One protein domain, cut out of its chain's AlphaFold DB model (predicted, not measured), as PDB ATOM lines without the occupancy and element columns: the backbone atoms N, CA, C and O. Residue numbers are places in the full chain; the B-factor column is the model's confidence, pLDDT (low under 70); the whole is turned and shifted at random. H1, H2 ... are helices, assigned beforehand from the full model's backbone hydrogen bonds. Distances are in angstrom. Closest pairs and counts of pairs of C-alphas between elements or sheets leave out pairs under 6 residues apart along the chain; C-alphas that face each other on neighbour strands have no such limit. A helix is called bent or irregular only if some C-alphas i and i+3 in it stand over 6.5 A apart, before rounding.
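What this domain is: This is residues 311 to 372 of the 388 residues of an uncharacterized protein of Euhalothece sp. KZN 001 (UniProt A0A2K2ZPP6). Two longer helices, H3 and H5, cross as an X near their middles and make the core, with short helices at the two ends of the longest axis. At one end H1 and H2 form a corner on the H3 side of the cross; at the other end the small H4 sits by the first turns of H5. The printed part has 62 residues with five named helices, in the order H1, H2, H3, H4, H5, and no named strand, so the class is all helix. It is compact, with a radius of gyration of the C-alphas of 11.5 A, and its outline is elongated, spanning 35 by 22 by 21 A.

How they stand to each other: H1, residues 311 to 317, is irregular: C-alphas 311 and 314 are 7.0 A apart, against about 5 A in a regular helix. H1 and H2, residues 320 to 325, only just touch, and only at the corner by their link, with 3 pairs of C-alphas within 8 A; the closest C-alphas are those of Met 317 and Trp 323, 5.6 A apart. Their lines stand about perpendicular, at 83 degrees. H3, residues 328 to 342, only just touches H1, with 3 pairs of C-alphas within 8 A and with its residues 338 to 342 alone; the closest C-alphas are those of Phe 311 and Ile 342, 7.5 A apart. They run opposite ways at a tilt of 35.4 degrees, only just steep. H2 and H3 are close but not clearly touching; their closest C-alphas, those of Trp 323 and Arg 331, are 7.5 A apart. H4, residues 350 to 353, is apart from H3. H5, residues 356 to 372, touches H3 about perpendicular, at 85 degrees, with 37 pairs of C-alphas within 8 A; the closest C-alphas are those of Gln 333 and Glu 364, 4.0 A apart. H5 touches H4 only at the corner, with residues 358 to 362 alone; the closest C-alphas are those of Ala 352 and Leu 359, 4.6 A apart. H1 and H2 are apart from H4 and H5. Every O i to N i+4 pair is within hydrogen-bond range in H2, H3 and H5; in H1 2 of 3 are, and H4 is too short for such a pair.

Where its parts are: H1 begins at C-alpha 311, (172.442, 125.298, 153.340), and is 11.2 A long; H2 is 8.4 A and H4 5.0 A. H3 begins at C-alpha 328, (178.355, 109.396, 139.929), and is 20.1 A long. H5, 24.6 A long, ends at C-alpha 372, (177.184, 100.927, 149.391).

The domain as a whole: The two C-alphas farthest apart are those of Asp 321 and Pro 350, at 35.0 A. The printed part has no cut. The link from H3 to H4 is short; the other links are tight. The mean pLDDT of the printed part is 95.0, and no printed residue is under 70.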
ATOM      1  N   PHE A 311     173.670 125.595 152.613       91.31
ATOM      2  CA  PHE A 311     172.442 125.298 153.340       91.31
ATOM      3  C   PHE A 311     171.281 124.930 152.408       91.31
ATOM      4  O   PHE A 311     170.374 124.217 152.840       91.31
ATOM      5  N   ASP A 312     171.348 125.303 151.127       94.81
ATOM      6  CA  ASP A 312     170.370 124.909 150.108       94.81
ATOM      7  C   ASP A 312     170.653 123.515 149.528       94.81
ATOM      8  O   ASP A 312     169.784 122.913 148.888       94.81
ATOM      9  N   LEU A 313     171.842 122.950 149.782       95.69
ATOM     10  CA  LEU A 313     172.262 121.661 149.230       95.69
ATOM     11  C   LEU A 313     171.265 120.519 149.510       95.69
ATOM     12  O   LEU A 313     170.938 119.804 148.565       95.69
ATOM     13  N   PRO A 314     170.722 120.321 150.731       96.62
ATOM     14  CA  PRO A 314     169.743 119.259 150.965       96.62
ATOM     15  C   PRO A 314     168.468 119.416 150.128       96.62
ATOM     16  O   PRO A 314     167.931 118.421 149.642       96.62
ATOM     17  N   ALA A 315     167.996 120.653 149.942       96.44
ATOM     18  CA  ALA A 315     166.823 120.936 149.122       96.44
ATOM     19  C   ALA A 315     167.116 120.674 147.638       96.44
ATOM     20  O   ALA A 315     166.308 120.038 146.965       96.44
ATOM     21  N   LYS A 316     168.296 121.081 147.154       96.81
ATOM     22  CA  LYS A 316     168.775 120.792 145.796       96.81
ATOM     23  C   LYS A 316     168.913 119.290 145.543       96.81
ATOM     24  O   LYS A 316     168.372 118.791 144.567       96.81
ATOM     25  N   MET A 317     169.523 118.534 146.457       97.06
ATOM     26  CA  MET A 317     169.658 117.071 146.342       97.06
ATOM     27  C   MET A 317     168.310 116.330 146.294       97.06
ATOM     28  O   MET A 317     168.247 115.222 145.768       97.06
ATOM     29  N   ALA A 318     167.235 116.916 146.830       96.94
ATOM     30  CA  ALA A 318     165.887 116.349 146.750       96.94
ATOM     31  C   ALA A 318     165.197 116.600 145.392       96.94
ATOM     32  O   ALA A 318     164.188 115.955 145.092       96.94
ATOM     33  N   GLN A 319     165.721 117.512 144.568       97.50
ATOM     34  CA  GLN A 319     165.230 117.781 143.216       97.50
ATOM     35  C   GLN A 319     165.747 116.690 142.272       97.50
ATOM     36  O   GLN A 319     166.928 116.636 141.933       97.50
ATOM     37  N   LEU A 320     164.860 115.763 141.893       95.56
ATOM     38  CA  LEU A 320     165.234 114.557 141.150       95.56
ATOM     39  C   LEU A 320     165.823 114.871 139.768       95.56
ATOM     40  O   LEU A 320     166.724 114.168 139.320       95.56
ATOM     41  N   ASP A 321     165.330 115.906 139.101       96.69
ATOM     42  CA  ASP A 321     165.816 116.390 137.808       96.69
ATOM     43  C   ASP A 321     167.263 116.886 137.896       96.69
ATOM     44  O   ASP A 321     168.111 116.427 137.132       96.69
ATOM     45  N   TRP A 322     167.570 117.725 138.886       96.69
ATOM     46  CA  TRP A 322     168.936 118.175 139.136       96.69
ATOM     47  C   TRP A 322     169.838 117.004 139.530       96.69
ATOM     48  O   TRP A 322     170.834 116.729 138.862       96.69
ATOM     49  N   TRP A 323     169.452 116.244 140.557       97.19
ATOM     50  CA  TRP A 323     170.263 115.152 141.094       97.19
ATOM     51  C   TRP A 323     170.562 114.065 140.054       97.19
ATOM     52  O   TRP A 323     171.688 113.573 139.965       97.19
ATOM     53  N   SER A 324     169.568 113.697 139.238       96.00
ATOM     54  CA  SER A 324     169.719 112.667 138.203       96.00
ATOM     55  C   SER A 324     170.568 113.107 137.005       96.00
ATOM     56  O   SER A 324     171.020 112.238 136.255       96.00
ATOM     57  N   SER A 325     170.835 114.407 136.853       96.31
ATOM     58  CA  SER A 325     171.716 114.943 135.809       96.31
ATOM     59  C   SER A 325     173.209 114.857 136.157       96.31
ATOM     60  O   SER A 325     174.041 114.804 135.255       96.31
ATOM     61  N   LEU A 326     173.553 114.789 137.449       96.38
ATOM     62  CA  LEU A 326     174.942 114.787 137.925       96.38
ATOM     63  C   LEU A 326     175.625 113.438 137.683       96.38
ATOM     64  O   LEU A 326     174.970 112.395 137.771       96.38
ATOM     65  N   ASP A 327     176.938 113.433 137.457       95.56
ATOM     66  CA  ASP A 327     177.708 112.190 137.375       95.56
ATOM     67  C   ASP A 327     177.855 111.494 138.745       95.56
ATOM     68  O   ASP A 327     177.590 112.058 139.809       95.56
ATOM     69  N   GLY A 328     178.250 110.217 138.720       95.19
ATOM     70  CA  GLY A 328     178.355 109.396 139.929       95.19
ATOM     71  C   GLY A 328     179.412 109.882 140.926       95.19
ATOM     72  O   GLY A 328     179.185 109.786 142.133       95.19
ATOM     73  N   THR A 329     180.529 110.429 140.445       96.62
ATOM     74  CA  THR A 329     181.601 110.971 141.288       96.62
ATOM     75  C   THR A 329     181.119 112.229 141.999       96.62
ATOM     76  O   THR A 329     181.202 112.294 143.228       96.62
ATOM     77  N   ILE A 330     180.500 113.171 141.283       96.69
ATOM     78  CA  ILE A 330     179.891 114.375 141.862       96.69
ATOM     79  C   ILE A 330     178.823 114.000 142.892       96.69
ATOM     80  O   ILE A 330     178.836 114.521 144.008       96.69
ATOM     81  N   ARG A 331     177.928 113.052 142.585       97.88
ATOM     82  CA  ARG A 331     176.915 112.601 143.557       97.88
ATOM     83  C   ARG A 331     177.550 112.074 144.839       97.88
ATOM     84  O   ARG A 331     177.125 112.444 145.933       97.88
ATOM     85  N   ASN A 332     178.578 111.241 144.719       97.94
ATOM     86  CA  ASN A 332     179.297 110.723 145.877       97.94
ATOM     87  C   ASN A 332     179.975 111.858 146.660       97.94
ATOM     88  O   ASN A 332     179.837 111.926 147.880       97.94
ATOM     89  N   GLN A 333     180.631 112.803 145.986       98.00
ATOM     90  CA  GLN A 333     181.224 113.970 146.644       98.00
ATOM     91  C   GLN A 333     180.178 114.796 147.407       98.00
ATOM     92  O   GLN A 333     180.420 115.169 148.554       98.00
ATOM     93  N   LEU A 334     178.996 115.030 146.830       98.00
ATOM     94  CA  LEU A 334     177.915 115.784 147.473       98.00
ATOM     95  C   LEU A 334     177.299 115.045 148.669       98.00
ATOM     96  O   LEU A 334     177.015 115.671 149.691       98.00
ATOM     97  N   ILE A 335     177.155 113.717 148.599       97.62
ATOM     98  CA  ILE A 335     176.760 112.907 149.764       97.62
ATOM     99  C   ILE A 335     177.825 113.031 150.859       97.62
ATOM    100  O   ILE A 335     177.490 113.317 152.009       97.62
ATOM    101  N   GLY A 336     179.107 112.871 150.516       96.94
ATOM    102  CA  GLY A 336     180.215 113.050 151.456       96.94
ATOM    103  C   GLY A 336     180.233 114.441 152.091       96.94
ATOM    104  O   GLY A 336     180.436 114.567 153.299       96.94
ATOM    105  N   LEU A 337     179.951 115.480 151.301       97.12
ATOM    106  CA  LEU A 337     179.864 116.867 151.754       97.12
ATOM    107  C   LEU A 337     178.716 117.065 152.736       97.12
ATOM    108  O   LEU A 337     178.920 117.672 153.787       97.12
ATOM    109  N   LYS A 338     177.537 116.514 152.440       96.50
ATOM    110  CA  LYS A 338     176.395 116.547 153.355       96.50
ATOM    111  C   LYS A 338     176.736 115.868 154.685       96.50
ATOM    112  O   LYS A 338     176.522 116.466 155.736       96.50
ATOM    113  N   LEU A 339     177.333 114.673 154.650       95.75
ATOM    114  CA  LEU A 339     177.742 113.935 155.854       95.75
ATOM    115  C   LEU A 339     178.762 114.706 156.693       95.75
ATOM    116  O   LEU A 339     178.706 114.670 157.922       95.75
ATOM    117  N   PHE A 340     179.706 115.376 156.034       94.56
ATOM    118  CA  PHE A 340     180.735 116.156 156.705       94.56
ATOM    119  C   PHE A 340     180.190 117.453 157.294       94.56
ATOM    120  O   PHE A 340     180.308 117.693 158.494       94.56
ATOM    121  N   TRP A 341     179.644 118.309 156.443       92.75
ATOM    122  CA  TRP A 341     179.442 119.712 156.771       92.75
ATOM    123  C   TRP A 341     178.037 120.009 157.288       92.75
ATOM    124  O   TRP A 341     177.882 120.800 158.213       92.75
ATOM    125  N   ILE A 342     177.023 119.369 156.705       90.56
ATOM    126  CA  ILE A 342     175.618 119.620 157.047       90.56
ATOM    127  C   ILE A 342     175.201 118.773 158.247       90.56
ATOM    128  O   ILE A 342     174.642 119.292 159.210       90.56
ATOM    129  N   ASP A 343     175.512 117.478 158.213       92.25
ATOM    130  CA  ASP A 343     175.083 116.535 159.246       92.25
ATOM    131  C   ASP A 343     176.104 116.411 160.391       92.25
ATOM    132  O   ASP A 343     175.766 115.936 161.474       92.25
ATOM    133  N   GLY A 344     177.367 116.797 160.164       90.56
ATOM    134  CA  GLY A 344     178.438 116.695 161.163       90.56
ATOM    135  C   GLY A 344     178.803 115.255 161.559       90.56
ATOM    136  O   GLY A 344     179.362 115.035 162.633       90.56
ATOM    137  N   MET A 345     178.483 114.265 160.722       93.50
ATOM    138  CA  MET A 345     178.659 112.834 161.012       93.50
ATOM    139  C   MET A 345     180.014 112.273 160.563       93.50
ATOM    140  O   MET A 345     180.405 111.185 160.985       93.50
ATOM    141  N   ALA A 346     180.745 112.997 159.716       92.44
ATOM    142  CA  ALA A 346     182.084 112.627 159.266       92.44
ATOM    143  C   ALA A 346     183.021 113.837 159.346       92.44
ATOM    144  O   ALA A 346     182.615 114.947 159.049       92.44
ATOM    145  N   VAL A 347     184.289 113.647 159.713       92.00
ATOM    146  CA  VAL A 347     185.280 114.738 159.722       92.00
ATOM    147  C   VAL A 347     186.476 114.333 158.861       92.00
ATOM    148  O   VAL A 347     187.018 113.242 159.079       92.00
ATOM    149  N   PRO A 348     186.912 115.167 157.897       92.56
ATOM    150  CA  PRO A 348     188.069 114.851 157.080       92.56
ATOM    151  C   PRO A 348     189.340 114.804 157.937       92.56
ATOM    152  O   PRO A 348     189.516 115.625 158.848       92.56
ATOM    153  N   PRO A 349     190.263 113.863 157.664       91.88
ATOM    154  CA  PRO A 349     191.561 113.861 158.314       91.88
ATOM    155  C   PRO A 349     192.328 115.147 157.957       91.88
ATOM    156  O   PRO A 349     192.123 115.705 156.875       91.88
ATOM    157  N   PRO A 350     193.254 115.614 158.815       87.12
ATOM    158  CA  PRO A 350     193.987 116.858 158.574       87.12
ATOM    159  C   PRO A 350     194.702 116.921 157.221       87.12
ATOM    160  O   PRO A 350     194.744 117.992 156.632       87.12
ATOM    161  N   SER A 351     195.223 115.791 156.731       89.06
ATOM    162  CA  SER A 351     195.902 115.700 155.433       89.06
ATOM    163  C   SER A 351     194.974 115.977 154.252       89.06
ATOM    164  O   SER A 351     195.389 116.638 153.310       89.06
ATOM    165  N   ALA A 352     193.719 115.520 154.319       92.69
ATOM    166  CA  ALA A 352     192.715 115.824 153.304       92.69
ATOM    167  C   ALA A 352     192.275 117.289 153.400       92.69
ATOM    168  O   ALA A 352     192.136 117.968 152.400       92.69
ATOM    169  N   ALA A 353     192.119 117.821 154.614       89.88
ATOM    170  CA  ALA A 353     191.623 119.182 154.807       89.88
ATOM    171  C   ALA A 353     192.595 120.292 154.357       89.88
ATOM    172  O   ALA A 353     192.200 121.452 154.333       89.88
ATOM    173  N   THR A 354     193.857 119.995 154.044       88.75
ATOM    174  CA  THR A 354     194.845 120.992 153.582       88.75
ATOM    175  C   THR A 354     195.100 120.963 152.079       88.75
ATOM    176  O   THR A 354     195.804 121.836 151.578       88.75
ATOM    177  N   ASP A 355     194.536 119.991 151.367       93.44
ATOM    178  CA  ASP A 355     194.734 119.795 149.935       93.44
ATOM    179  C   ASP A 355     193.379 119.661 149.225       93.44
ATOM    180  O   ASP A 355     192.478 118.980 149.713       93.44
ATOM    181  N   LYS A 356     193.203 120.379 148.110       94.06
ATOM    182  CA  LYS A 356     191.894 120.495 147.448       94.06
ATOM    183  C   LYS A 356     191.457 119.139 146.898       94.06
ATOM    184  O   LYS A 356     190.322 118.728 147.126       94.06
ATOM    185  N   GLU A 357     192.359 118.462 146.198       95.62
ATOM    186  CA  GLU A 357     192.100 117.183 145.538       95.62
ATOM    187  C   GLU A 357     191.884 116.088 146.582       95.62
ATOM    188  O   GLU A 357     190.860 115.410 146.564       95.62
ATOM    189  N   ALA A 358     192.746 116.015 147.598       96.38
ATOM    190  CA  ALA A 358     192.604 115.043 148.677       96.38
ATOM    191  C   ALA A 358     191.298 115.212 149.475       96.38
ATOM    192  O   ALA A 358     190.763 114.224 149.991       96.38
ATOM    193  N   LEU A 359     190.781 116.441 149.616       96.81
ATOM    194  CA  LEU A 359     189.469 116.668 150.221       96.81
ATOM    195  C   LEU A 359     188.347 116.128 149.329       96.81
ATOM    196  O   LEU A 359     187.478 115.425 149.841       96.81
ATOM    197  N   LEU A 360     188.368 116.427 148.029       96.75
ATOM    198  CA  LEU A 360     187.359 115.943 147.081       96.75
ATOM    199  C   LEU A 360     187.357 114.409 146.991       96.75
ATOM    200  O   LEU A 360     186.293 113.805 147.121       96.75
ATOM    201  N   ASP A 361     188.526 113.775 146.923       97.31
ATOM    202  CA  ASP A 361     188.672 112.313 146.948       97.31
ATOM    203  C   ASP A 361     188.133 111.708 148.251       97.31
ATOM    204  O   ASP A 361     187.482 110.657 148.278       97.31
ATOM    205  N   TRP A 362     188.406 112.368 149.383       97.31
ATOM    206  CA  TRP A 362     187.883 111.924 150.669       97.31
ATOM    207  C   TRP A 362     186.353 112.010 150.713       97.31
ATOM    208  O   TRP A 362     185.722 111.080 151.225       97.31
ATOM    209  N   LEU A 363     185.769 113.087 150.175       97.75
ATOM    210  CA  LEU A 363     184.321 113.282 150.087       97.75
ATOM    211  C   LEU A 363     183.679 112.225 149.187       97.75
ATOM    212  O   LEU A 363     182.715 111.587 149.607       97.75
ATOM    213  N   GLU A 364     184.249 111.982 148.007       97.69
ATOM    214  CA  GLU A 364     183.789 110.944 147.082       97.69
ATOM    215  C   GLU A 364     183.746 109.579 147.768       97.69
ATOM    216  O   GLU A 364     182.698 108.931 147.819       97.69
ATOM    217  N   ARG A 365     184.858 109.160 148.384       96.62
ATOM    218  CA  ARG A 365     184.916 107.881 149.098       96.62
ATOM    219  C   ARG A 365     183.858 107.803 150.198       96.62
ATOM    220  O   ARG A 365     183.216 106.766 150.349       96.62
ATOM    221  N   LYS A 366     183.658 108.877 150.967       96.44
ATOM    222  CA  LYS A 366     182.664 108.893 152.051       96.44
ATOM    223  C   LYS A 366     181.233 108.798 151.543       96.44
ATOM    224  O   LYS A 366     180.436 108.086 152.152       96.44
ATOM    225  N   GLY A 367     180.907 109.465 150.441       96.19
ATOM    226  CA  GLY A 367     179.597 109.311 149.820       96.19
ATOM    227  C   GLY A 367     179.370 107.914 149.268       96.19
ATOM    228  O   GLY A 367     178.305 107.336 149.489       96.19
ATOM    229  N   TRP A 368     180.393 107.333 148.637       96.00
ATOM    230  CA  TRP A 368     180.328 105.958 148.155       96.00
ATOM    231  C   TRP A 368     180.070 104.967 149.299       96.00
ATOM    232  O   TRP A 368     179.165 104.138 149.191       96.00
ATOM    233  N   GLU A 369     180.810 105.091 150.410       95.44
ATOM    234  CA  GLU A 369     180.656 104.247 151.608       95.44
ATOM    235  C   GLU A 369     179.253 104.357 152.215       95.44
ATOM    236  O   GLU A 369     178.696 103.369 152.687       95.44
ATOM    237  N   ALA A 370     178.658 105.550 152.199       93.69
ATOM    238  CA  ALA A 370     177.305 105.751 152.702       93.69
ATOM    239  C   ALA A 370     176.239 105.090 151.815       93.69
ATOM    240  O   ALA A 370     175.233 104.606 152.331       93.69
ATOM    241  N   ALA A 371     176.461 105.044 150.499       90.19
ATOM    242  CA  ALA A 371     175.538 104.427 149.552       90.19
ATOM    243  C   ALA A 371     175.677 102.893 149.467       90.19
ATOM    244  O   ALA A 371     174.680 102.209 149.239       90.19
ATOM    245  N   HIS A 372     176.882 102.345 149.662       91.50
ATOM    246  CA  HIS A 372     177.184 100.927 149.391       91.50
ATOM    247  C   HIS A 372     177.703 100.142 150.607       91.50
ATOM    248  O   HIS A 372     177.912  98.931 150.514       91.50
TER     249      HIS A 372